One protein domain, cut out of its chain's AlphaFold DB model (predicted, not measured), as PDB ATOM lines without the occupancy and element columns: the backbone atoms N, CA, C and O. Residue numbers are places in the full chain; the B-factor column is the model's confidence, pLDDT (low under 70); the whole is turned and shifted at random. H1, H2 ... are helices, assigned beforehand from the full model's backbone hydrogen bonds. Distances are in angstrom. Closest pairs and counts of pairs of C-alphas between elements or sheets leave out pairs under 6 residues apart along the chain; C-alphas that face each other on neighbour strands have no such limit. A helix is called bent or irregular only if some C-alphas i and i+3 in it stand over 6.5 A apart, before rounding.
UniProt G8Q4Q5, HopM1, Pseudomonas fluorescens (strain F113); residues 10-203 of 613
ATOM      1  N   GLN A  10       0.345   0.111 106.668       51.62
ATOM      2  CA  GLN A  10      -0.143  -0.855 107.652       51.62
ATOM      3  C   GLN A  10      -1.350  -1.643 107.143       51.62
ATOM      4  O   GLN A  10      -1.453  -2.833 107.430       51.62
ATOM      5  N   ASP A  11      -2.224  -1.026 106.348       53.69
ATOM      6  CA  ASP A  11      -3.405  -1.696 105.795       53.69
ATOM      7  C   ASP A  11      -3.015  -2.744 104.749       53.69
ATOM      8  O   ASP A  11      -3.598  -3.825 104.701       53.69
ATOM      9  N   ILE A  12      -1.973  -2.469 103.958       53.53
ATOM     10  CA  ILE A  12      -1.433  -3.433 102.991       53.53
ATOM     11  C   ILE A  12      -0.690  -4.564 103.714       53.53
ATOM     12  O   ILE A  12      -0.895  -5.726 103.371       53.53
ATOM     13  N   GLN A  13       0.119  -4.271 104.743       53.97
ATOM     14  CA  GLN A  13       0.747  -5.315 105.572       53.97
ATOM     15  C   GLN A  13      -0.295  -6.215 106.240       53.97
ATOM     16  O   GLN A  13      -0.152  -7.437 106.233       53.97
ATOM     17  N   LYS A  14      -1.356  -5.615 106.786       57.41
ATOM     18  CA  LYS A  14      -2.468  -6.340 107.395       57.41
ATOM     19  C   LYS A  14      -3.185  -7.210 106.368       57.41
ATOM     20  O   LYS A  14      -3.438  -8.372 106.650       57.41
ATOM     21  N   HIS A  15      -3.423  -6.700 105.164       53.16
ATOM     22  CA  HIS A  15      -4.049  -7.474 104.098       53.16
ATOM     23  C   HIS A  15      -3.168  -8.630 103.590       53.16
ATOM     24  O   HIS A  15      -3.660  -9.731 103.368       53.16
ATOM     25  N   LEU A  16      -1.856  -8.417 103.442       51.72
ATOM     26  CA  LEU A  16      -0.908  -9.483 103.089       51.72
ATOM     27  C   LEU A  16      -0.852 -10.573 104.173       51.72
ATOM     28  O   LEU A  16      -0.773 -11.756 103.847       51.72
ATOM     29  N   ALA A  17      -0.968 -10.185 105.448       54.56
ATOM     30  CA  ALA A  17      -1.085 -11.113 106.569       54.56
ATOM     31  C   ALA A  17      -2.448 -11.838 106.604       54.56
ATOM     32  O   ALA A  17      -2.497 -13.032 106.897       54.56
ATOM     33  N   GLU A  18      -3.548 -11.157 106.262       51.97
ATOM     34  CA  GLU A  18      -4.898 -11.737 106.131       51.97
ATOM     35  C   GLU A  18      -4.987 -12.764 104.988       51.97
ATOM     36  O   GLU A  18      -5.757 -13.718 105.082       51.97
ATOM     37  N   LEU A  19      -4.151 -12.631 103.951       49.69
ATOM     38  CA  LEU A  19      -3.971 -13.631 102.889       49.69
ATOM     39  C   LEU A  19      -3.127 -14.852 103.322       49.69
ATOM     40  O   LEU A  19      -2.859 -15.733 102.507       49.69
ATOM     41  N   GLY A  20      -2.731 -14.939 104.598       38.31
ATOM     42  CA  GLY A  20      -2.079 -16.114 105.185       38.31
ATOM     43  C   GLY A  20      -0.557 -16.177 105.017       38.31
ATOM     44  O   GLY A  20       0.038 -17.206 105.331       38.31
ATOM     45  N   GLY A  21       0.087 -15.103 104.545       51.56
ATOM     46  CA  GLY A  21       1.541 -15.030 104.390       51.56
ATOM     47  C   GLY A  21       2.206 -14.126 105.429       51.56
ATOM     48  O   GLY A  21       1.785 -12.993 105.642       51.56
ATOM     49  N   THR A  22       3.306 -14.576 106.038       54.88
ATOM     50  CA  THR A  22       4.291 -13.641 106.606       54.88
ATOM     51  C   THR A  22       4.866 -12.796 105.467       54.88
ATOM     52  O   THR A  22       5.289 -13.387 104.466       54.88
ATOM     53  N   PRO A  23       4.918 -11.452 105.583       54.66
ATOM     54  CA  PRO A  23       5.591 -10.619 104.596       54.66
ATOM     55  C   PRO A  23       6.999 -11.161 104.369       54.66
ATOM     56  O   PRO A  23       7.696 -11.483 105.335       54.66
ATOM     57  N   HIS A  24       7.408 -11.287 103.105       58.31
ATOM     58  CA  HIS A  24       8.774 -11.693 102.786       58.31
ATOM     59  C   HIS A  24       9.754 -10.827 103.602       58.31
ATOM     60  O   HIS A  24       9.489  -9.631 103.735       58.31
ATOM     61  N   PRO A  25      10.866 -11.356 104.146       57.69
ATOM     62  CA  PRO A  25      11.772 -10.576 104.994       57.69
ATOM     63  C   PRO A  25      12.187  -9.232 104.372       57.69
ATOM     64  O   PRO A  25      12.161  -8.211 105.053       57.69
ATOM     65  N   MET A  26      12.401  -9.201 103.049       61.66
ATOM     66  CA  MET A  26      12.693  -7.979 102.272       61.66
ATOM     67  C   MET A  26      11.531  -6.963 102.182       61.66
ATOM     68  O   MET A  26      11.747  -5.824 101.800       61.66
ATOM     69  N   LEU A  27      10.294  -7.348 102.490       60.66
ATOM     70  CA  LEU A  27       9.119  -6.464 102.553       60.66
ATOM     71  C   LEU A  27       8.707  -6.114 103.985       60.66
ATOM     72  O   LEU A  27       7.874  -5.230 104.183       60.66
ATOM     73  N   SER A  28       9.263  -6.803 104.984       64.25
ATOM     74  CA  SER A  28       8.957  -6.530 106.389       64.25
ATOM     75  C   SER A  28       9.392  -5.122 106.811       64.25
ATOM     76  O   SER A  28       8.825  -4.570 107.753       64.25
ATOM     77  N   GLY A  29      10.387  -4.546 106.120       66.12
ATOM     78  CA  GLY A  29      10.999  -3.261 106.460       66.12
ATOM     79  C   GLY A  29      11.750  -3.281 107.795       66.12
ATOM     80  O   GLY A  29      12.145  -2.224 108.287       66.12
ATOM     81  N   HIS A  30      11.889  -4.454 108.421       70.62
ATOM     82  CA  HIS A  30      12.421  -4.593 109.770       70.62
ATOM     83  C   HIS A  30      13.903  -4.225 109.814       70.62
ATOM     84  O   HIS A  30      14.278  -3.349 110.587       70.62
ATOM     85  N   GLU A  31      14.713  -4.795 108.918       77.06
ATOM     86  CA  GLU A  31      16.148  -4.507 108.824       77.06
ATOM     87  C   GLU A  31      16.411  -3.020 108.536       77.06
ATOM     88  O   GLU A  31      17.300  -2.406 109.128       77.06
ATOM     89  N   GLU A  32      15.619  -2.391 107.664       82.25
ATOM     90  CA  GLU A  32      15.805  -0.980 107.316       82.25
ATOM     91  C   GLU A  32      15.315  -0.035 108.407       82.25
ATOM     92  O   GLU A  32      15.893   1.044 108.573       82.25
ATOM     93  N   THR A  33      14.302  -0.454 109.168       77.81
ATOM     94  CA  THR A  33      13.851   0.247 110.373       77.81
ATOM     95  C   THR A  33      14.905   0.152 111.471       77.81
ATOM     96  O   THR A  33      15.259   1.175 112.047       77.81
ATOM     97  N   GLU A  34      15.463  -1.032 111.736       83.44
ATOM     98  CA  GLU A  34      16.537  -1.213 112.721       83.44
ATOM     99  C   GLU A  34      17.783  -0.402 112.354       83.44
ATOM    100  O   GLU A  34      18.340   0.302 113.199       83.44
ATOM    101  N   ALA A  35      18.183  -0.427 111.079       87.94
ATOM    102  CA  ALA A  35      19.295   0.373 110.584       87.94
ATOM    103  C   ALA A  35      19.020   1.881 110.703       87.94
ATOM    104  O   ALA A  35      19.900   2.632 111.114       87.94
ATOM    105  N   PHE A  36      17.801   2.339 110.393       88.31
ATOM    106  CA  PHE A  36      17.422   3.741 110.586       88.31
ATOM    107  C   PHE A  36      17.444   4.148 112.059       88.31
ATOM    108  O   PHE A  36      18.003   5.186 112.388       88.31
ATOM    109  N   VAL A  37      16.893   3.325 112.954       85.12
ATOM    110  CA  VAL A  37      16.915   3.582 114.400       85.12
ATOM    111  C   VAL A  37      18.352   3.656 114.909       85.12
ATOM    112  O   VAL A  37      18.666   4.531 115.714       85.12
ATOM    113  N   LYS A  38      19.239   2.778 114.432       89.75
ATOM    114  CA  LYS A  38      20.663   2.821 114.774       89.75
ATOM    115  C   LYS A  38      21.315   4.123 114.305       89.75
ATOM    116  O   LYS A  38      21.903   4.811 115.133       89.75
ATOM    117  N   ASP A  39      21.171   4.472 113.026       91.31
ATOM    118  CA  ASP A  39      21.750   5.698 112.459       91.31
ATOM    119  C   ASP A  39      21.199   6.953 113.152       91.31
ATOM    120  O   ASP A  39      21.936   7.897 113.428       91.31
ATOM    121  N   PHE A  40      19.905   6.953 113.476       89.19
ATOM    122  CA  PHE A  40      19.255   8.057 114.168       89.19
ATOM    123  C   PHE A  40      19.723   8.187 115.619       89.19
ATOM    124  O   PHE A  40      19.988   9.291 116.080       89.19
ATOM    125  N   ASN A  41      19.888   7.080 116.345       87.06
ATOM    126  CA  ASN A  41      20.437   7.122 117.701       87.06
ATOM    127  C   ASN A  41      21.909   7.560 117.711       87.06
ATOM    128  O   ASN A  41      22.314   8.302 118.603       87.06
ATOM    129  N   GLU A  42      22.700   7.132 116.724       90.06
ATOM    130  CA  GLU A  42      24.075   7.608 116.556       90.06
ATOM    131  C   GLU A  42      24.091   9.118 116.291       90.06
ATOM    132  O   GLU A  42      24.837   9.848 116.941       90.06
ATOM    133  N   TYR A  43      23.208   9.599 115.413       89.50
ATOM    134  CA  TYR A  43      23.020  11.024 115.150       89.50
ATOM    135  C   TYR A  43      22.665  11.810 116.415       89.50
ATOM    136  O   TYR A  43      23.302  12.818 116.706       89.50
ATOM    137  N   LEU A  44      21.707  11.319 117.207       84.81
ATOM    138  CA  LEU A  44      21.304  11.941 118.471       84.81
ATOM    139  C   LEU A  44      22.443  12.015 119.498       84.81
ATOM    140  O   LEU A  44      22.433  12.904 120.340       84.81
ATOM    141  N   SER A  45      23.409  11.095 119.446       84.12
ATOM    142  CA  SER A  45      24.530  11.057 120.396       84.12
ATOM    143  C   SER A  45      25.660  12.048 120.088       84.12
ATOM    144  O   SER A  45      26.524  12.265 120.939       84.12
ATOM    145  N   LYS A  46      25.663  12.646 118.891       86.31
ATOM    146  CA  LYS A  46      26.685  13.597 118.430       86.31
ATOM    147  C   LYS A  46      26.385  15.016 118.912       86.31
ATOM    148  O   LYS A  46      25.222  15.386 119.089       86.31
ATOM    149  N   ASN A  47      27.429  15.820 119.115       84.12
ATOM    150  CA  ASN A  47      27.273  17.256 119.371       84.12
ATOM    151  C   ASN A  47      26.878  18.005 118.075       84.12
ATOM    152  O   ASN A  47      26.893  17.423 116.993       84.12
ATOM    153  N   GLU A  48      26.491  19.276 118.183       81.50
ATOM    154  CA  GLU A  48      26.026  20.084 117.042       81.50
ATOM    155  C   GLU A  48      27.054  20.175 115.900       81.50
ATOM    156  O   GLU A  48      26.692  20.025 114.730       81.50
ATOM    157  N   ASP A  49      28.329  20.392 116.229       84.38
ATOM    158  CA  ASP A  49      29.399  20.563 115.243       84.38
ATOM    159  C   ASP A  49      29.652  19.258 114.471       84.38
ATOM    160  O   ASP A  49      29.665  19.268 113.239       84.38
ATOM    161  N   ASP A  50      29.720  18.126 115.177       87.25
ATOM    162  CA  ASP A  50      29.881  16.794 114.582       87.25
ATOM    163  C   ASP A  50      28.678  16.436 113.688       87.25
ATOM    164  O   ASP A  50      28.836  15.870 112.604       87.25
ATOM    165  N   ARG A  51      27.449  16.786 114.105       86.25
ATOM    166  CA  ARG A  51      26.245  16.559 113.286       86.25
ATOM    167  C   ARG A  51      26.293  17.368 111.995       86.25
ATOM    168  O   ARG A  51      25.902  16.844 110.953       86.25
ATOM    169  N   LYS A  52      26.766  18.617 112.039       84.19
ATOM    170  CA  LYS A  52      26.925  19.458 110.841       84.19
ATOM    171  C   LYS A  52      28.011  18.925 109.909       84.19
ATOM    172  O   LYS A  52      27.782  18.909 108.700       84.19
ATOM    173  N   GLU A  53      29.146  18.477 110.449       88.00
ATOM    174  CA  GLU A  53      30.236  17.881 109.661       88.00
ATOM    175  C   GLU A  53      29.770  16.621 108.913       88.00
ATOM    176  O   GLU A  53      30.054  16.464 107.725       88.00
ATOM    177  N   ASP A  54      28.938  15.796 109.553       85.62
ATOM    178  CA  ASP A  54      28.364  14.579 108.968       85.62
ATOM    179  C   ASP A  54      27.185  14.825 108.000       85.62
ATOM    180  O   ASP A  54      26.562  13.877 107.513       85.62
ATOM    181  N   GLY A  55      26.859  16.086 107.697       84.81
ATOM    182  CA  GLY A  55      25.784  16.454 106.769       84.81
ATOM    183  C   GLY A  55      24.383  16.515 107.392       84.81
ATOM    184  O   GLY A  55      23.387  16.585 106.666       84.81
ATOM    185  N   GLY A  56      24.293  16.517 108.722       86.94
ATOM    186  CA  GLY A  56      23.063  16.703 109.488       86.94
ATOM    187  C   GLY A  56      22.065  15.551 109.363       86.94
ATOM    188  O   GLY A  56      22.348  14.481 108.817       86.94
ATOM    189  N   PHE A  57      20.838  15.789 109.830       86.56
ATOM    190  CA  PHE A  57      19.746  14.815 109.744       86.56
ATOM    191  C   PHE A  57      19.476  14.364 108.299       86.56
ATOM    192  O   PHE A  57      19.085  13.223 108.049       86.56
ATOM    193  N   LYS A  58      19.749  15.239 107.326       87.19
ATOM    194  CA  LYS A  58      19.638  14.932 105.902       87.19
ATOM    195  C   LYS A  58      20.461  13.702 105.503       87.19
ATOM    196  O   LYS A  58      19.943  12.858 104.782       87.19
ATOM    197  N   ALA A  59      21.686  13.553 106.007       89.19
ATOM    198  CA  ALA A  59      22.528  12.396 105.701       89.19
ATOM    199  C   ALA A  59      21.959  11.083 106.273       89.19
ATOM    200  O   ALA A  59      22.008  10.040 105.617       89.19
ATOM    201  N   VAL A  60      21.370  11.127 107.474       90.38
ATOM    202  CA  VAL A  60      20.655   9.982 108.077       90.38
ATOM    203  C   VAL A  60      19.462   9.586 107.209       90.38
ATOM    204  O   VAL A  60      19.232   8.405 106.936       90.38
ATOM    205  N   TRP A  61      18.718  10.587 106.742       90.62
ATOM    206  CA  TRP A  61      17.563  10.392 105.880       90.62
ATOM    207  C   TRP A  61      17.936   9.840 104.499       90.62
ATOM    208  O   TRP A  61      17.293   8.907 104.015       90.62
ATOM    209  N   ASP A  62      19.002  10.357 103.885       91.25
ATOM    210  CA  ASP A  62      19.512   9.886 102.596       91.25
ATOM    211  C   ASP A  62      19.944   8.416 102.671       91.25
ATOM    212  O   ASP A  62      19.523   7.617 101.832       91.25
ATOM    213  N   LYS A  63      20.660   8.009 103.732       93.00
ATOM    214  CA  LYS A  63      20.999   6.594 103.984       93.00
ATOM    215  C   LYS A  63      19.756   5.708 104.087       93.00
ATOM    216  O   LYS A  63      19.743   4.583 103.581       93.00
ATOM    217  N   HIS A  64      18.696   6.189 104.738       91.50
ATOM    218  CA  HIS A  64      17.439   5.448 104.822       91.50
ATOM    219  C   HIS A  64      16.748   5.324 103.455       91.50
ATOM    220  O   HIS A  64      16.323   4.226 103.090       91.50
ATOM    221  N   CYS A  65      16.707   6.403 102.666       92.44
ATOM    222  CA  CYS A  65      16.195   6.382 101.292       92.44
ATOM    223  C   CYS A  65      16.959   5.388 100.411       92.44
ATOM    224  O   CYS A  65      16.336   4.609  99.687       92.44
ATOM    225  N   GLU A  66      18.289   5.352 100.510       93.44
ATOM    226  CA  GLU A  66      19.124   4.404  99.768       93.44
ATOM    227  C   GLU A  66      18.836   2.952 100.151       93.44
ATOM    228  O   GLU A  66      18.665   2.099  99.274       93.44
ATOM    229  N   ARG A  67      18.736   2.652 101.454       91.38
ATOM    230  CA  ARG A  67      18.365   1.307 101.923       91.38
ATOM    231  C   ARG A  67      17.009   0.892 101.370       91.38
ATOM    232  O   ARG A  67      16.899  -0.208 100.831       91.38
ATOM    233  N   MET A  68      16.022   1.786 101.422       90.12
ATOM    234  CA  MET A  68      14.689   1.516 100.888       90.12
ATOM    235  C   MET A  68      14.678   1.310  99.381       90.12
ATOM    236  O   MET A  68      14.086   0.337  98.914       90.12
ATOM    237  N   GLY A  69      15.393   2.137  98.621       92.31
ATOM    238  CA  GLY A  69      15.554   1.937  97.183       92.31
ATOM    239  C   GLY A  69      16.201   0.590  96.852       92.31
ATOM    240  O   GLY A  69      15.677  -0.167  96.037       92.31
ATOM    241  N   ASN A  70      17.289   0.235  97.536       92.88
ATOM    242  CA  ASN A  70      17.970  -1.039  97.310       92.88
ATOM    243  C   ASN A  70      17.092  -2.250  97.663       92.88
ATOM    244  O   ASN A  70      17.154  -3.270  96.980       92.88
ATOM    245  N   THR A  71      16.267  -2.146  98.704       90.81
ATOM    246  CA  THR A  71      15.355  -3.218  99.117       90.81
ATOM    247  C   THR A  71      14.193  -3.384  98.141       90.81
ATOM    248  O   THR A  71      13.915  -4.503  97.708       90.81
ATOM    249  N   LEU A  72      13.571  -2.281  97.710       91.25
ATOM    250  CA  LEU A  72      12.540  -2.307  96.670       91.25
ATOM    251  C   LEU A  72      13.083  -2.865  95.351       91.25
ATOM    252  O   LEU A  72      12.421  -3.682  94.713       91.25
ATOM    253  N   GLY A  73      14.288  -2.446  94.960       93.19
ATOM    254  CA  GLY A  73      14.971  -2.932  93.764       93.19
ATOM    255  C   GLY A  73      15.258  -4.431  93.824       93.19
ATOM    256  O   GLY A  73      14.889  -5.163  92.905       93.19
ATOM    257  N   ALA A  74      15.848  -4.904  94.923       92.69
ATOM    258  CA  ALA A  74      16.124  -6.323  95.121       92.69
ATOM    259  C   ALA A  74      14.835  -7.153  95.070       92.69
ATOM    260  O   ALA A  74      14.750  -8.112  94.309       92.69
ATOM    261  N   TYR A  75      13.790  -6.742  95.792       91.31
ATOM    262  CA  TYR A  75      12.530  -7.481  95.792       91.31
ATOM    263  C   TYR A  75      11.834  -7.474  94.422       91.31
ATOM    264  O   TYR A  75      11.321  -8.501  93.980       91.31
ATOM    265  N   HIS A  76      11.868  -6.348  93.701       93.94
ATOM    266  CA  HIS A  76      11.382  -6.287  92.322       93.94
ATOM    267  C   HIS A  76      12.100  -7.299  91.418       93.94
ATOM    268  O   HIS A  76      11.441  -8.029  90.676       93.94
ATOM    269  N   SER A  77      13.431  -7.361  91.521       94.31
ATOM    270  CA  SER A  77      14.275  -8.310  90.789       94.31
ATOM    271  C   SER A  77      13.986  -9.759  91.179       94.31
ATOM    272  O   SER A  77      13.965 -10.615  90.301       94.31
ATOM    273  N   LEU A  78      13.734 -10.047  92.460       92.56
ATOM    274  CA  LEU A  78      13.343 -11.380  92.928       92.56
ATOM    275  C   LEU A  78      12.030 -11.823  92.279       92.56
ATOM    276  O   LEU A  78      11.944 -12.933  91.761       92.56
ATOM    277  N   CYS A  79      11.011 -10.956  92.282       91.69
ATOM    278  CA  CYS A  79       9.742 -11.268  91.629       91.69
ATOM    279  C   CYS A  79       9.940 -11.587  90.142       91.69
ATOM    280  O   CYS A  79       9.378 -12.567  89.660       91.69
ATOM    281  N   GLN A  80      10.753 -10.796  89.431       93.50
ATOM    282  CA  GLN A  80      11.067 -11.042  88.020       93.50
ATOM    283  C   GLN A  80      11.789 -12.376  87.820       93.50
ATOM    284  O   GLN A  80      11.343 -13.189  87.019       93.50
ATOM    285  N   GLU A  81      12.837 -12.643  88.602       92.19
ATOM    286  CA  GLU A  81      13.604 -13.889  88.528       92.19
ATOM    287  C   GLU A  81      12.706 -15.124  88.703       92.19
ATOM    288  O   GLU A  81      12.799 -16.084  87.935       92.19
ATOM    289  N   VAL A  82      11.813 -15.099  89.696       90.88
ATOM    290  CA  VAL A  82      10.902 -16.215  89.980       90.88
ATOM    291  C   VAL A  82       9.857 -16.371  88.869       90.88
ATOM    292  O   VAL A  82       9.597 -17.494  88.437       90.88
ATOM    293  N   ILE A  83       9.286 -15.273  88.362       93.25
ATOM    294  CA  ILE A  83       8.315 -15.303  87.251       93.25
ATOM    295  C   ILE A  83       8.951 -15.840  85.963       93.25
ATOM    296  O   ILE A  83       8.298 -16.594  85.239       93.25
ATOM    297  N   ASP A  84      10.196 -15.462  85.672       92.62
ATOM    298  CA  ASP A  84      10.904 -15.857  84.450       92.62
ATOM    299  C   ASP A  84      11.345 -17.325  84.482       92.62
ATOM    300  O   ASP A  84      11.351 -17.994  83.450       92.62
ATOM    301  N   LYS A  85      11.668 -17.854  85.671       92.19
ATOM    302  CA  LYS A  85      12.010 -19.271  85.877       92.19
ATOM    303  C   LYS A  85      10.779 -20.190  85.984       92.19
ATOM    304  O   LYS A  85      10.941 -21.409  85.946       92.19
ATOM    305  N   THR A  86       9.569 -19.639  86.113       91.88
ATOM    306  CA  THR A  86       8.328 -20.422  86.244       91.88
ATOM    307  C   THR A  86       7.683 -20.659  84.868       91.88
ATOM    308  O   THR A  86       7.428 -19.687  84.151       91.88
ATOM    309  N   PRO A  87       7.385 -21.917  84.475       92.50
ATOM    310  CA  PRO A  87       6.683 -22.220  83.224       92.50
ATOM    311  C   PRO A  87       5.303 -21.557  83.131       92.50
ATOM    312  O   PRO A  87       4.693 -21.219  84.142       92.50
ATOM    313  N   GLU A  88       4.775 -21.397  81.916       90.69
ATOM    314  CA  GLU A  88       3.408 -20.896  81.723       90.69
ATOM    315  C   GLU A  88       2.365 -21.815  82.379       90.69
ATOM    316  O   GLU A  88       2.430 -23.037  82.251       90.69
ATOM    317  N   GLY A  89       1.407 -21.215  83.092       89.31
ATOM    318  CA  GLY A  89       0.377 -21.916  83.857       89.31
ATOM    319  C   GLY A  89      -0.147 -21.078  85.027       89.31
ATOM    320  O   GLY A  89       0.239 -19.916  85.194       89.31
ATOM    321  N   ASP A  90      -1.006 -21.681  85.849       88.50
ATOM    322  CA  ASP A  90      -1.685 -21.012  86.969       88.50
ATOM    323  C   ASP A  90      -0.701 -20.432  88.000       88.50
ATOM    324  O   ASP A  90      -0.873 -19.301  88.459       88.50
ATOM    325  N   ASP A  91       0.387 -21.148  88.296       85.12
ATOM    326  CA  ASP A  91       1.413 -20.704  89.249       85.12
ATOM    327  C   ASP A  91       2.108 -19.414  88.790       85.12
ATOM    328  O   ASP A  91       2.312 -18.486  89.579       85.12
ATOM    329  N   ARG A  92       2.416 -19.299  87.491       90.12
ATOM    330  CA  ARG A  92       3.017 -18.082  86.926       90.12
ATOM    331  C   ARG A  92       2.054 -16.902  87.007       90.12
ATOM    332  O   ARG A  92       2.487 -15.792  87.319       90.12
ATOM    333  N   GLN A  93       0.761 -17.131  86.780       88.00
ATOM    334  CA  GLN A  93      -0.256 -16.088  86.904       88.00
ATOM    335  C   GLN A  93      -0.390 -15.595  88.352       88.00
ATOM    336  O   GLN A  93      -0.488 -14.391  88.588       88.00
ATOM    337  N   LEU A  94      -0.350 -16.500  89.336       84.69
ATOM    338  CA  LEU A  94      -0.364 -16.133  90.757       84.69
ATOM    339  C   LEU A  94       0.853 -15.276  91.132       84.69
ATOM    340  O   LEU A  94       0.701 -14.253  91.804       84.69
ATOM    341  N   LEU A  95       2.041 -15.640  90.646       86.88
ATOM    342  CA  LEU A  95       3.265 -14.863  90.855       86.88
ATOM    343  C   LEU A  95       3.185 -13.473  90.208       86.88
ATOM    344  O   LEU A  95       3.559 -12.481  90.835       86.88
ATOM    345  N   GLN A  96       2.646 -13.373  88.991       89.19
ATOM    346  CA  GLN A  96       2.420 -12.090  88.316       89.19
ATOM    347  C   GLN A  96       1.438 -11.197  89.085       89.19
ATOM    348  O   GLN A  96       1.712 -10.010  89.266       89.19
ATOM    349  N   ASN A  97       0.342 -11.763  89.601       85.31
ATOM    350  CA  ASN A  97      -0.624 -11.036  90.429       85.31
ATOM    351  C   ASN A  97       0.016 -10.553  91.743       85.31
ATOM    352  O   ASN A  97      -0.207  -9.420  92.173       85.31
ATOM    353  N   SER A  98       0.851 -11.385  92.374       83.12
ATOM    354  CA  SER A  98       1.607 -10.994  93.570       83.12
ATOM    355  C   SER A  98       2.610  -9.876  93.272       83.12
ATOM    356  O   SER A  98       2.785  -8.967  94.086       83.12
ATOM    357  N   HIS A  99       3.275  -9.921  92.115       89.69
ATOM    358  CA  HIS A  99       4.189  -8.864  91.685       89.69
ATOM    359  C   HIS A  99       3.447  -7.558  91.408       89.69
ATOM    360  O   HIS A  99       3.920  -6.501  91.817       89.69
ATOM    361  N   GLU A 100       2.266  -7.611  90.790       86.81
ATOM    362  CA  GLU A 100       1.399  -6.444  90.599       86.81
ATOM    363  C   GLU A 100       0.991  -5.810  91.937       86.81
ATOM    364  O   GLU A 100       1.098  -4.592  92.098       86.81
ATOM    365  N   ALA A 101       0.610  -6.619  92.932       82.88
ATOM    366  CA  ALA A 101       0.308  -6.127  94.277       82.88
ATOM    367  C   ALA A 101       1.520  -5.415  94.910       82.88
ATOM    368  O   ALA A 101       1.377  -4.325  95.470       82.88
ATOM    369  N   PHE A 102       2.726  -5.973  94.751       86.62
ATOM    370  CA  PHE A 102       3.963  -5.318  95.184       86.62
ATOM    371  C   PHE A 102       4.225  -3.994  94.444       86.62
ATOM    372  O   PHE A 102       4.585  -3.002  95.079       86.62
ATOM    373  N   ARG A 103       4.010  -3.930  93.122       88.06
ATOM    374  CA  ARG A 103       4.122  -2.664  92.374       88.06
ATOM    375  C   ARG A 103       3.134  -1.620  92.897       88.06
ATOM    376  O   ARG A 103       3.492  -0.450  93.022       88.06
ATOM    377  N   GLY A 104       1.918  -2.042  93.251       82.12
ATOM    378  CA  GLY A 104       0.924  -1.209  93.931       82.12
ATOM    379  C   GLY A 104       1.432  -0.653  95.264       82.12
ATOM    380  O   GLY A 104       1.348   0.550  95.496       82.12
ATOM    381  N   TYR A 105       2.035  -1.504  96.095       80.50
ATOM    382  CA  TYR A 105       2.671  -1.104  97.352       80.50
ATOM    383  C   TYR A 105       3.808  -0.087  97.143       80.50
ATOM    384  O   TYR A 105       3.831   0.957  97.795       80.50
ATOM    385  N   ALA A 106       4.716  -0.335  96.193       84.75
ATOM    386  CA  ALA A 106       5.868   0.532  95.944       84.75
ATOM    387  C   ALA A 106       5.466   1.964  95.547       84.75
ATOM    388  O   ALA A 106       6.138   2.920  95.933       84.75
ATOM    389  N   LYS A 107       4.333   2.140  94.849       81.62
ATOM    390  CA  LYS A 107       3.780   3.471  94.522       81.62
ATOM    391  C   LYS A 107       3.463   4.299  95.774       81.62
ATOM    392  O   LYS A 107       3.597   5.520  95.738       81.62
ATOM    393  N   GLY A 108       3.078   3.649  96.875       80.69
ATOM    394  CA  GLY A 108       2.779   4.295  98.154       80.69
ATOM    395  C   GLY A 108       4.016   4.692  98.964       80.69
ATOM    396  O   GLY A 108       3.913   5.551  99.836       80.69
ATOM    397  N   VAL A 109       5.198   4.133  98.672       83.69
ATOM    398  CA  VAL A 109       6.416   4.370  99.471       83.69
ATOM    399  C   VAL A 109       6.833   5.838  99.448       83.69
ATOM    400  O   VAL A 109       7.158   6.392 100.492       83.69
ATOM    401  N   MET A 110       6.762   6.510  98.296       82.31
ATOM    402  CA  MET A 110       7.102   7.937  98.219       82.31
ATOM    403  C   MET A 110       6.172   8.792  99.091       82.31
ATOM    404  O   MET A 110       6.627   9.727  99.746       82.31
ATOM    405  N   GLN A 111       4.880   8.461  99.146       81.25
ATOM    406  CA  GLN A 111       3.933   9.136 100.035       81.25
ATOM    407  C   GLN A 111       4.260   8.839 101.504       81.25
ATOM    408  O   GLN A 111       4.396   9.770 102.294       81.25
ATOM    409  N   ALA A 112       4.485   7.570 101.848       81.88
ATOM    410  CA  ALA A 112       4.838   7.164 103.205       81.88
ATOM    411  C   ALA A 112       6.120   7.854 103.703       81.88
ATOM    412  O   ALA A 112       6.170   8.324 104.834       81.88
ATOM    413  N   MET A 113       7.143   7.971 102.854       83.31
ATOM    414  CA  MET A 113       8.402   8.626 103.210       83.31
ATOM    415  C   MET A 113       8.271  10.147 103.294       83.31
ATOM    416  O   MET A 113       8.887  10.763 104.154       83.31
ATOM    417  N   THR A 114       7.478  10.778 102.428       82.06
ATOM    418  CA  THR A 114       7.390  12.250 102.397       82.06
ATOM    419  C   THR A 114       6.319  12.836 103.314       82.06
ATOM    420  O   THR A 114       6.360  14.037 103.572       82.06
ATOM    421  N   GLN A 115       5.382  12.022 103.812       78.62
ATOM    422  CA  GLN A 115       4.262  12.467 104.649       78.62
ATOM    423  C   GLN A 115       4.196  11.692 105.973       78.62
ATOM    424  O   GLN A 115       4.419  12.272 107.033       78.62
ATOM    425  N   ASP A 116       3.956  10.379 105.923       79.62
ATOM    426  CA  ASP A 116       3.633   9.590 107.123       79.62
ATOM    427  C   ASP A 116       4.822   9.436 108.080       79.62
ATOM    428  O   ASP A 116       4.684   9.540 109.302       79.62
ATOM    429  N   MET A 117       6.004   9.151 107.537       81.94
ATOM    430  CA  MET A 117       7.212   8.909 108.318       81.94
ATOM    431  C   MET A 117       7.702  10.171 109.044       81.94
ATOM    432  O   MET A 117       7.981  10.066 110.238       81.94
ATOM    433  N   PRO A 118       7.725  11.364 108.417       81.81
ATOM    434  CA  PRO A 118       7.928  12.629 109.114       81.81
ATOM    435  C   PRO A 118       7.004  12.847 110.309       81.81
ATOM    436  O   PRO A 118       7.474  13.190 111.392       81.81
ATOM    437  N   THR A 119       5.702  12.597 110.142       80.69
ATOM    438  CA  THR A 119       4.733  12.723 111.237       80.69
ATOM    439  C   THR A 119       5.071  11.771 112.380       80.69
ATOM    440  O   THR A 119       5.131  12.191 113.533       80.69
ATOM    441  N   ARG A 120       5.368  10.502 112.071       80.56
ATOM    442  CA  ARG A 120       5.757   9.501 113.079       80.56
ATOM    443  C   ARG A 120       7.055   9.868 113.789       80.56
ATOM    444  O   ARG A 120       7.154   9.674 114.997       80.56
ATOM    445  N   LEU A 121       8.036  10.390 113.056       82.31
ATOM    446  CA  LEU A 121       9.307  10.822 113.623       82.31
ATOM    447  C   LEU A 121       9.109  12.012 114.565       82.31
ATOM    448  O   LEU A 121       9.671  12.006 115.656       82.31
ATOM    449  N   ASN A 122       8.269  12.981 114.194       83.00
ATOM    450  CA  ASN A 122       7.941  14.096 115.076       83.00
ATOM    451  C   ASN A 122       7.255  13.613 116.365       83.00
ATOM    452  O   ASN A 122       7.700  13.958 117.455       83.00
ATOM    453  N   THR A 123       6.257  12.726 116.268       82.44
ATOM    454  CA  THR A 123       5.609  12.127 117.451       82.44
ATOM    455  C   THR A 123       6.594  11.336 118.321       82.44
ATOM    456  O   THR A 123       6.542  11.400 119.549       82.44
ATOM    457  N   PHE A 124       7.522  10.596 117.707       83.62
ATOM    458  CA  PHE A 124       8.577   9.892 118.436       83.62
ATOM    459  C   PHE A 124       9.494  10.866 119.191       83.62
ATOM    460  O   PHE A 124       9.809  10.627 120.358       83.62
ATOM    461  N   MET A 125       9.893  11.968 118.551       85.00
ATOM    462  CA  MET A 125      10.715  13.008 119.171       85.00
ATOM    463  C   MET A 125       9.993  13.684 120.336       85.00
ATOM    464  O   MET A 125      10.573  13.805 121.411       85.00
ATOM    465  N   GLU A 126       8.719  14.042 120.166       86.94
ATOM    466  CA  GLU A 126       7.882  14.613 121.228       86.94
ATOM    467  C   GLU A 126       7.811  13.685 122.450       86.94
ATOM    468  O   GLU A 126       8.066  14.119 123.573       86.94
ATOM    469  N   SER A 127       7.570  12.388 122.232       85.25
ATOM    470  CA  SER A 127       7.546  11.390 123.309       85.25
ATOM    471  C   SER A 127       8.900  11.255 124.018       85.25
ATOM    472  O   SER A 127       8.964  11.191 125.249       85.25
ATOM    473  N   ARG A 128      10.013  11.248 123.272       84.88
ATOM    474  CA  ARG A 128      11.367  11.193 123.850       84.88
ATOM    475  C   ARG A 128      11.691  12.438 124.672       84.88
ATOM    476  O   ARG A 128      12.278  12.306 125.745       84.88
ATOM    477  N   ILE A 129      11.298  13.615 124.190       89.44
ATOM    478  CA  ILE A 129      11.449  14.891 124.899       89.44
ATOM    479  C   ILE A 129      10.651  14.863 126.199       89.44
ATOM    480  O   ILE A 129      11.190  15.223 127.245       89.44
ATOM    481  N   GLU A 130       9.406  14.387 126.164       88.81
ATOM    482  CA  GLU A 130       8.571  14.267 127.358       88.81
ATOM    483  C   GLU A 130       9.213  13.340 128.399       88.81
ATOM    484  O   GLU A 130       9.357  13.721 129.562       88.81
ATOM    485  N   HIS A 131       9.691  12.163 127.983       86.69
ATOM    486  CA  HIS A 131      10.385  11.233 128.874       86.69
ATOM    487  C   HIS A 131      11.684  11.810 129.453       86.69
ATOM    488  O   HIS A 131      11.925  11.686 130.656       86.69
ATOM    489  N   ALA A 132      12.512  12.463 128.631       88.31
ATOM    490  CA  ALA A 132      13.740  13.109 129.094       88.31
ATOM    491  C   ALA A 132      13.433  14.247 130.079       88.31
ATOM    492  O   ALA A 132      14.099  14.382 131.103       88.31
ATOM    493  N   GLN A 133      12.370  15.016 129.832       91.81
ATOM    494  CA  GLN A 133      11.918  16.084 130.719       91.81
ATOM    495  C   GLN A 133      11.377  15.545 132.050       91.81
ATOM    496  O   GLN A 133      11.688  16.099 133.106       91.81
ATOM    497  N   GLN A 134      10.615  14.447 132.032       91.19
ATOM    498  CA  GLN A 134      10.173  13.763 133.249       91.19
ATOM    499  C   GLN A 134      11.370  13.251 134.063       91.19
ATOM    500  O   GLN A 134      11.420  13.477 135.270       91.19
ATOM    501  N   ALA A 135      12.359  12.620 133.420       88.44
ATOM    502  CA  ALA A 135      13.564  12.126 134.089       88.44
ATOM    503  C   ALA A 135      14.434  13.264 134.654       88.44
ATOM    504  O   ALA A 135      14.874  13.190 135.800       88.44
ATOM    505  N   ALA A 136      14.623  14.351 133.901       89.06
ATOM    506  CA  ALA A 136      15.372  15.527 134.345       89.06
ATOM    507  C   ALA A 136      14.756  16.184 135.595       89.06
ATOM    508  O   ALA A 136      15.485  16.672 136.464       89.06
ATOM    509  N   ASN A 137      13.423  16.159 135.702       91.62
ATOM    510  CA  ASN A 137      12.664  16.747 136.809       91.62
ATOM    511  C   ASN A 137      12.378  15.765 137.959       91.62
ATOM    512  O   ASN A 137      11.817  16.167 138.977       91.62
ATOM    513  N   ASN A 138      12.736  14.485 137.828       91.19
ATOM    514  CA  ASN A 138      12.413  13.482 138.835       91.19
ATOM    515  C   ASN A 138      13.407  13.526 140.005       91.19
ATOM    516  O   ASN A 138      14.486  12.938 139.944       91.19
ATOM    517  N   GLU A 139      13.017  14.173 141.104       89.38
ATOM    518  CA  GLU A 139      13.829  14.316 142.323       89.38
ATOM    519  C   GLU A 139      14.226  12.985 142.984       89.38
ATOM    520  O   GLU A 139      15.185  12.956 143.753       89.38
ATOM    521  N   SER A 140      13.541  11.879 142.663       90.25
ATOM    522  CA  SER A 140      13.907  10.542 143.153       90.25
ATOM    523  C   SER A 140      15.111   9.923 142.430       90.25
ATOM    524  O   SER A 140      15.663   8.932 142.910       90.25
ATOM    525  N   LEU A 141      15.548  10.491 141.297       89.56
ATOM    526  CA  LEU A 141      16.714  10.015 140.555       89.56
ATOM    527  C   LEU A 141      18.031  10.616 141.087       89.56
ATOM    528  O   LEU A 141      18.077  11.787 141.487       89.56
ATOM    529  N   PRO A 142      19.148   9.861 141.028       92.44
ATOM    530  CA  PRO A 142      20.471  10.383 141.362       92.44
ATOM    531  C   PRO A 142      20.821  11.645 140.547       92.44
ATOM    532  O   PRO A 142      20.447  11.723 139.375       92.44
ATOM    533  N   PRO A 143      21.579  12.616 141.105       89.75
ATOM    534  CA  PRO A 143      21.981  13.834 140.390       89.75
ATOM    535  C   PRO A 143      22.597  13.569 139.010       89.75
ATOM    536  O   PRO A 143      22.163  14.166 138.034       89.75
ATOM    537  N   ALA A 144      23.499  12.587 138.905       88.44
ATOM    538  CA  ALA A 144      24.127  12.211 137.638       88.44
ATOM    539  C   ALA A 144      23.116  11.751 136.566       88.44
ATOM    540  O   ALA A 144      23.259  12.096 135.398       88.44
ATOM    541  N   ALA A 145      22.070  11.015 136.958       84.62
ATOM    542  CA  ALA A 145      21.023  10.572 136.036       84.62
ATOM    543  C   ALA A 145      20.121  11.738 135.592       84.62
ATOM    544  O   ALA A 145      19.675  11.778 134.448       84.62
ATOM    545  N   ARG A 146      19.878  12.709 136.482       88.25
ATOM    546  CA  ARG A 146      19.134  13.932 136.148       88.25
ATOM    547  C   ARG A 146      19.917  14.840 135.208       88.25
ATOM    548  O   ARG A 146      19.322  15.399 134.295       88.25
ATOM    549  N   ASP A 147      21.222  14.982 135.416       87.81
ATOM    550  CA  ASP A 147      22.069  15.807 134.552       87.81
ATOM    551  C   ASP A 147      22.211  15.177 133.160       87.81
ATOM    552  O   ASP A 147      21.975  15.856 132.166       87.81
ATOM    553  N   GLN A 148      22.387  13.852 133.078       85.44
ATOM    554  CA  GLN A 148      22.328  13.128 131.804       85.44
ATOM    555  C   GLN A 148      20.987  13.330 131.073       85.44
ATOM    556  O   GLN A 148      20.960  13.527 129.859       85.44
ATOM    557  N   ALA A 149      19.862  13.309 131.798       86.62
ATOM    558  CA  ALA A 149      18.547  13.548 131.208       86.62
ATOM    559  C   ALA A 149      18.366  14.995 130.714       86.62
ATOM    560  O   ALA A 149      17.682  15.209 129.713       86.62
ATOM    561  N   LYS A 150      18.980  15.990 131.373       88.19
ATOM    562  CA  LYS A 150      18.985  17.389 130.904       88.19
ATOM    563  C   LYS A 150      19.810  17.558 129.634       88.19
ATOM    564  O   LYS A 150      19.342  18.229 128.716       88.19
ATOM    565  N   ASP A 151      20.982  16.933 129.567       85.56
ATOM    566  CA  ASP A 151      21.833  16.966 128.374       85.56
ATOM    567  C   ASP A 151      21.104  16.323 127.187       85.56
ATOM    568  O   ASP A 151      20.988  16.920 126.115       85.56
ATOM    569  N   GLN A 152      20.493  15.155 127.416       85.50
ATOM    570  CA  GLN A 152      19.665  14.473 126.423       85.50
ATOM    571  C   GLN A 152      18.454  15.319 125.996       85.50
ATOM    572  O   GLN A 152      18.121  15.370 124.814       85.50
ATOM    573  N   LEU A 153      17.789  16.003 126.933       88.31
ATOM    574  CA  LEU A 153      16.678  16.908 126.629       88.31
ATOM    575  C   LEU A 153      17.125  18.075 125.733       88.31
ATOM    576  O   LEU A 153      16.386  18.451 124.823       88.31
ATOM    577  N   GLY A 154      18.313  18.636 125.981       85.81
ATOM    578  CA  GLY A 154      18.911  19.682 125.147       85.81
ATOM    579  C   GLY A 154      19.119  19.213 123.708       85.81
ATOM    580  O   GLY A 154      18.589  19.829 122.786       85.81
ATOM    581  N   GLN A 155      19.785  18.067 123.536       84.06
ATOM    582  CA  GLN A 155      20.036  17.459 122.223       84.06
ATOM    583  C   GLN A 155      18.741  17.129 121.470       84.06
ATOM    584  O   GLN A 155      18.608  17.428 120.285       84.06
ATOM    585  N   LEU A 156      17.751  16.544 122.154       88.25
ATOM    586  CA  LEU A 156      16.475  16.187 121.532       88.25
ATOM    587  C   LEU A 156      15.704  17.417 121.035       88.25
ATOM    588  O   LEU A 156      15.107  17.361 119.962       88.25
ATOM    589  N   ARG A 157      15.715  18.525 121.787       88.31
ATOM    590  CA  ARG A 157      15.068  19.781 121.367       88.31
ATOM    591  C   ARG A 157      15.767  20.417 120.175       88.31
ATOM    592  O   ARG A 157      15.099  20.950 119.295       88.31
ATOM    593  N   GLU A 158      17.090  20.345 120.143       86.12
ATOM    594  CA  GLU A 158      17.882  20.847 119.026       86.12
ATOM    595  C   GLU A 158      17.567  20.079 117.736       86.12
ATOM    596  O   GLU A 158      17.170  20.675 116.735       86.12
ATOM    597  N   VAL A 159      17.598  18.744 117.796       85.12
ATOM    598  CA  VAL A 159      17.267  17.876 116.656       85.12
ATOM    599  C   VAL A 159      15.795  17.996 116.245       85.12
ATOM    600  O   VAL A 159      15.482  17.926 115.058       85.12
ATOM    601  N   GLN A 160      14.875  18.233 117.188       87.12
ATOM    602  CA  GLN A 160      13.483  18.562 116.855       87.12
ATOM    603  C   GLN A 160      13.392  19.872 116.056       87.12
ATOM    604  O   GLN A 160      12.610  19.949 115.108       87.12
ATOM    605  N   GLY A 161      14.194  20.883 116.402       84.19
ATOM    606  CA  GLY A 161      14.298  22.132 115.644       84.19
ATOM    607  C   GLY A 161      14.823  21.914 114.225       84.19
ATOM    608  O   GLY A 161      14.199  22.367 113.269       84.19
ATOM    609  N   GLU A 162      15.913  21.156 114.078       82.81
ATOM    610  CA  GLU A 162      16.495  20.796 112.775       82.81
ATOM    611  C   GLU A 162      15.491  20.041 111.883       82.81
ATOM    612  O   GLU A 162      15.312  20.378 110.710       82.81
ATOM    613  N   LEU A 163      14.793  19.043 112.439       83.06
ATOM    614  CA  LEU A 163      13.732  18.324 111.732       83.06
ATOM    615  C   LEU A 163      12.590  19.274 111.349       83.06
ATOM    616  O   LEU A 163      12.085  19.203 110.232       83.06
ATOM    617  N   GLY A 164      12.208  20.179 112.253       83.12
ATOM    618  CA  GLY A 164      11.206  21.208 112.006       83.12
ATOM    619  C   GLY A 164      11.543  22.065 110.788       83.12
ATOM    620  O   GLY A 164      10.695  22.213 109.913       83.12
ATOM    621  N   GLU A 165      12.777  22.569 110.675       84.25
ATOM    622  CA  GLU A 165      13.230  23.337 109.503       84.25
ATOM    623  C   GLU A 165      13.124  22.526 108.203       84.25
ATOM    624  O   GLU A 165      12.616  23.029 107.203       84.25
ATOM    625  N   LEU A 166      13.511  21.247 108.222       81.94
ATOM    626  CA  LEU A 166      13.423  20.376 107.044       81.94
ATOM    627  C   LEU A 166      11.982  20.055 106.625       81.94
ATOM    628  O   LEU A 166      11.737  19.719 105.460       81.94
ATOM    629  N   LEU A 167      11.040  20.120 107.568       82.44
ATOM    630  CA  LEU A 167       9.615  19.882 107.348       82.44
ATOM    631  C   LEU A 167       8.826  21.145 107.022       82.44
ATOM    632  O   LEU A 167       7.717  21.019 106.499       82.44
ATOM    633  N   LYS A 168       9.379  22.336 107.278       81.25
ATOM    634  CA  LYS A 168       8.710  23.593 106.950       81.25
ATOM    635  C   LYS A 168       8.360  23.647 105.467       81.25
ATOM    636  O   LYS A 168       9.170  23.370 104.580       81.25
ATOM    637  N   THR A 169       7.122  24.038 105.220       73.44
ATOM    638  CA  THR A 169       6.624  24.443 103.911       73.44
ATOM    639  C   THR A 169       6.623  25.965 103.849       73.44
ATOM    640  O   THR A 169       6.425  26.620 104.865       73.44
ATOM    641  N   ASP A 170       6.866  26.539 102.672       70.12
ATOM    642  CA  ASP A 170       6.772  27.989 102.463       70.12
ATOM    643  C   ASP A 170       5.315  28.430 102.711       70.12
ATOM    644  O   ASP A 170       4.431  28.065 101.935       70.12
ATOM    645  N   ASP A 171       5.046  29.164 103.797       61.56
ATOM    646  CA  ASP A 171       3.690  29.600 104.175       61.56
ATOM    647  C   ASP A 171       3.059  30.520 103.110       61.56
ATOM    648  O   ASP A 171       1.845  30.491 102.898       61.56
ATOM    649  N   ASP A 172       3.884  31.265 102.363       61.12
ATOM    650  CA  ASP A 172       3.451  32.089 101.228       61.12
ATOM    651  C   ASP A 172       3.226  31.247  99.955       61.12
ATOM    652  O   ASP A 172       2.625  31.707  98.975       61.12
ATOM    653  N   LYS A 173       3.704  29.995  99.944       59.84
ATOM    654  CA  LYS A 173       3.556  29.028  98.846       59.84
ATOM    655  C   LYS A 173       3.272  27.621  99.388       59.84
ATOM    656  O   LYS A 173       4.116  26.732  99.222       59.84
ATOM    657  N   PRO A 174       2.059  27.360  99.913       57.25
ATOM    658  CA  PRO A 174       1.706  26.107 100.596       57.25
ATOM    659  C   PRO A 174       1.817  24.840  99.726       57.25
ATOM    660  O   PRO A 174       1.763  23.725 100.233       57.25
ATOM    661  N   ASN A 175       2.000  24.989  98.410       64.94
ATOM    662  CA  ASN A 175       2.236  23.883  97.476       64.94
ATOM    663  C   ASN A 175       3.726  23.551  97.268       64.94
ATOM    664  O   ASN A 175       4.050  22.667  96.471       64.94
ATOM    665  N   THR A 176       4.640  24.271  97.921       71.50
ATOM    666  CA  THR A 176       6.078  24.008  97.820       71.50
ATOM    667  C   THR A 176       6.421  22.806  98.698       71.50
ATOM    668  O   THR A 176       6.125  22.836  99.891       71.50
ATOM    669  N   PRO A 177       7.025  21.736  98.144       78.38
ATOM    670  CA  PRO A 177       7.446  20.593  98.945       78.38
ATOM    671  C   PRO A 177       8.443  21.025 100.023       78.38
ATOM    672  O   PRO A 177       9.302  21.864  99.751       78.38
ATOM    673  N   SER A 178       8.377  20.401 101.200       83.88
ATOM    674  CA  SER A 178       9.389  20.581 102.242       83.88
ATOM    675  C   SER A 178      10.787  20.180 101.748       83.88
ATOM    676  O   SER A 178      10.941  19.460 100.746       83.88
ATOM    677  N   GLU A 179      11.834  20.627 102.441       85.00
ATOM    678  CA  GLU A 179      13.209  20.259 102.093       85.00
ATOM    679  C   GLU A 179      13.427  18.743 102.200       85.00
ATOM    680  O   GLU A 179      14.055  18.138 101.322       85.00
ATOM    681  N   LEU A 180      12.825  18.099 103.203       84.56
ATOM    682  CA  LEU A 180      12.867  16.646 103.357       84.56
ATOM    683  C   LEU A 180      12.170  15.925 102.194       84.56
ATOM    684  O   LEU A 180      12.712  14.968 101.634       84.56
ATOM    685  N   ALA A 181      10.996  16.404 101.770       86.12
ATOM    686  CA  ALA A 181      10.286  15.836 100.627       86.12
ATOM    687  C   ALA A 181      11.079  16.016  99.323       86.12
ATOM    688  O   ALA A 181      11.120  15.121  98.477       86.12
ATOM    689  N   THR A 182      11.744  17.161  99.171       86.44
ATOM    690  CA  THR A 182      12.630  17.441  98.037       86.44
ATOM    691  C   THR A 182      13.846  16.519  98.036       86.44
ATOM    692  O   THR A 182      14.198  15.986  96.986       86.44
ATOM    693  N   THR A 183      14.460  16.294  99.197       86.56
ATOM    694  CA  THR A 183      15.600  15.382  99.368       86.56
ATOM    695  C   THR A 183      15.204  13.947  99.032       86.56
ATOM    696  O   THR A 183      15.829  13.325  98.179       86.56
ATOM    697  N   THR A 184      14.083  13.469  99.582       89.62
ATOM    698  CA  THR A 184      13.541  12.127  99.306       89.62
ATOM    699  C   THR A 184      13.335  11.896  97.807       89.62
ATOM    700  O   THR A 184      13.748  10.874  97.267       89.62
ATOM    701  N   LYS A 185      12.742  12.872  97.104       87.50
ATOM    702  CA  LYS A 185      12.514  12.800  95.649       87.50
ATOM    703  C   LYS A 185      13.799  12.863  94.820       87.50
ATOM    704  O   LYS A 185      13.796  12.412  93.681       87.50
ATOM    705  N   LYS A 186      14.864  13.468  95.351       89.31
ATOM    706  CA  LYS A 186      16.164  13.597  94.677       89.31
ATOM    707  C   LYS A 186      17.106  12.428  94.961       89.31
ATOM    708  O   LYS A 186      18.131  12.336  94.291       89.31
ATOM    709  N   ASN A 187      16.779  11.553  95.914       94.19
ATOM    710  CA  ASN A 187      17.594  10.384  96.213       94.19
ATOM    711  C   ASN A 187      17.618   9.430  95.006       94.19
ATOM    712  O   ASN A 187      16.600   8.844  94.631       94.19
ATOM    713  N   GLU A 188      18.790   9.288  94.385       93.75
ATOM    714  CA  GLU A 188      18.943   8.587  93.108       93.75
ATOM    715  C   GLU A 188      18.605   7.095  93.204       93.75
ATOM    716  O   GLU A 188      17.995   6.540  92.286       93.75
ATOM    717  N   VAL A 189      18.988   6.440  94.304       94.56
ATOM    718  CA  VAL A 189      18.778   5.000  94.506       94.56
ATOM    719  C   VAL A 189      17.286   4.701  94.657       94.56
ATOM    720  O   VAL A 189      16.771   3.793  93.998       94.56
ATOM    721  N   LEU A 190      16.573   5.499  95.460       94.00
ATOM    722  CA  LEU A 190      15.129   5.371  95.639       94.00
ATOM    723  C   LEU A 190      14.355   5.671  94.348       94.00
ATOM    724  O   LEU A 190      13.509   4.871  93.947       94.00
ATOM    725  N   ASP A 191      14.656   6.782  93.670       93.50
ATOM    726  CA  ASP A 191      14.009   7.150  92.401       93.50
ATOM    727  C   ASP A 191      14.234   6.081  91.321       93.50
ATOM    728  O   ASP A 191      13.293   5.657  90.644       93.50
ATOM    729  N   THR A 192      15.465   5.568  91.210       95.06
ATOM    730  CA  THR A 192      15.801   4.487  90.275       95.06
ATOM    731  C   THR A 192      14.991   3.226  90.571       95.06
ATOM    732  O   THR A 192      14.436   2.627  89.647       95.06
ATOM    733  N   ALA A 193      14.884   2.825  91.840       94.81
ATOM    734  CA  ALA A 193      14.107   1.654  92.229       94.81
ATOM    735  C   ALA A 193      12.622   1.822  91.889       94.81
ATOM    736  O   ALA A 193      12.048   0.967  91.217       94.81
ATOM    737  N   LEU A 194      12.020   2.952  92.271       94.00
ATOM    738  CA  LEU A 194      10.610   3.239  92.005       94.00
ATOM    739  C   LEU A 194      10.294   3.266  90.507       94.00
ATOM    740  O   LEU A 194       9.274   2.715  90.096       94.00
ATOM    741  N   LYS A 195      11.178   3.831  89.675       95.06
ATOM    742  CA  LYS A 195      11.013   3.818  88.212       95.06
ATOM    743  C   LYS A 195      11.113   2.414  87.624       95.06
ATOM    744  O   LYS A 195      10.301   2.074  86.772       95.06
ATOM    745  N   ASN A 196      12.052   1.584  88.087       95.88
ATOM    746  CA  ASN A 196      12.120   0.179  87.666       95.88
ATOM    747  C   ASN A 196      10.840  -0.574  88.048       95.88
ATOM    748  O   ASN A 196      10.230  -1.212  87.192       95.88
ATOM    749  N   VAL A 197      10.383  -0.421  89.296       94.12
ATOM    750  CA  VAL A 197       9.162  -1.076  89.778       94.12
ATOM    751  C   VAL A 197       7.934  -0.614  88.993       94.12
ATOM    752  O   VAL A 197       7.119  -1.445  88.599       94.12
ATOM    753  N   ALA A 198       7.800   0.685  88.722       93.56
ATOM    754  CA  ALA A 198       6.641   1.258  88.040       93.56
ATOM    755  C   ALA A 198       6.668   1.111  86.509       93.56
ATOM    756  O   ALA A 198       5.626   1.302  85.880       93.56
ATOM    757  N   ARG A 199       7.816   0.774  85.901       94.44
ATOM    758  CA  ARG A 199       8.018   0.769  84.440       94.44
ATOM    759  C   ARG A 199       6.917   0.020  83.696       94.44
ATOM    760  O   ARG A 199       6.368   0.548  82.735       94.44
ATOM    761  N   GLN A 200       6.603  -1.203  84.126       91.88
ATOM    762  CA  GLN A 200       5.621  -2.051  83.445       91.88
ATOM    763  C   GLN A 200       4.232  -1.405  83.431       91.88
ATOM    764  O   GLN A 200       3.614  -1.299  82.373       91.88
ATOM    765  N   ASP A 201       3.766  -0.936  84.588       92.00
ATOM    766  CA  ASP A 201       2.461  -0.286  84.709       92.00
ATOM    767  C   ASP A 201       2.430   1.035  83.929       92.00
ATOM    768  O   ASP A 201       1.430   1.361  83.298       92.00
ATOM    769  N   TYR A 202       3.539   1.781  83.942       91.81
ATOM    770  CA  TYR A 202       3.671   3.036  83.211       91.81
ATOM    771  C   TYR A 202       3.603   2.817  81.695       91.81
ATOM    772  O   TYR A 202       2.824   3.476  81.012       91.81
ATOM    773  N   VAL A 203       4.355   1.853  81.155       92.81
ATOM    774  CA  VAL A 203       4.309   1.504  79.724       92.81
ATOM    775  C   VAL A 203       2.927   0.975  79.329       92.81
ATOM    776  O   VAL A 203       2.436   1.313  78.251       92.81
TER     777      VAL A 203
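This is residues 10 to 203 of the 613 residues of the protein "HopM1" of Pseudomonas fluorescens (strain F113) (UniProt G8Q4Q5). Two helical hairpins, H4 with H5a and H5b with H6, meet end to end in a wide V, and the long bent helix H5 runs through both arms of it. H2 packs along part of H4 and meets H6 with its end, while H7 and H8 pack on the H4 and H5a hairpin and the link between H6 and H7 loops out round Asp 172. The printed part has 194 residues with eight named helices, H1 to H8 in chain order, and no named strand; its class is all helix. It is loose, with a radius of gyration of the C-alphas of 20.6 A, and elongated, spanning 70 by 42 by 28 A.

H1, residues 10 to 18, is close to but not clearly touching H5a, residues 90 to 114; their closest C-alphas, of Ile 12 and Tyr 105, are 7.4 A apart. H2, residues 30 to 45, touches residues 57 to 68 of H4, residues 56 to 85, at a shallow tilt of 12 degrees, opposite ways, closest at the C-alphas of Phe 36 and His 64, 6.0 A. H3, residues 48 to 53, is close to but not clearly touching H2; the closest C-alphas, of Tyr 43 and Arg 51, are 6.7 A apart. H4 is the hub, touching five helices. H4 and H5a form a hairpin at a shallow tilt of 10 degrees, closest at the C-alphas of Ile 83 and Arg 92, 6.0 A. H5, residues 90 to 137, was assigned as one helix by its hydrogen bonds but is bent, with C-alphas 114 and 117 6.8 A apart; its arms H5a and H5b, residues 117 to 137, stand at a steep tilt of 55 degrees. H5b and H6, residues 143 to 167, form a hairpin at a shallow tilt of 24 degrees, closest at the C-alphas of Ala 136 and Arg 146, 4.5 A. H2 and H6 only just touch, with 3 pairs of C-alphas within 8 A, closest at Leu 44 and Gln 155, 6.8 A. H7, residues 179 to 186, touches H5a, closest at the C-alphas of Thr 114 and Ala 181, 4.9 A. H8, residues 188 to 203, touches H4 at a steep tilt of 38 degrees, closest at the C-alphas of Gly 69 and Leu 190, 3.8 A. Every O i to N i+4 pair is within hydrogen-bond range in H1, H2, H3, H5b, H6 and H7, against 25 of 26 in H4, 17 of 21 in H5a and 10 of 12 in H8.

H1 begins at C-alpha 10, (-0.143, -0.855, 107.652). H2 measures 22.5 A from first to last C-alpha, H4 44.4 A, H5a 37.8 A, H5b 30.0 A and H6 35.8 A; H3 and H7 are short. H5a is irregular, with C-alphas 107 and 110 6.7 A apart, and so is H8, with C-alphas 197 and 200 7.3 A apart. H8 ends at C-alpha 203, (4.309, 1.504, 79.724).

The two C-alphas farthest apart, of Glu 88 and Glu 139, are 70.9 A apart. The printed part has no cut. The links from H1 to H2 and from H6 to H7 are long, each of 11 residues. The mean pLDDT of the printed part is 83.3; residues 10 to 29 and 171 to 175 are under 70.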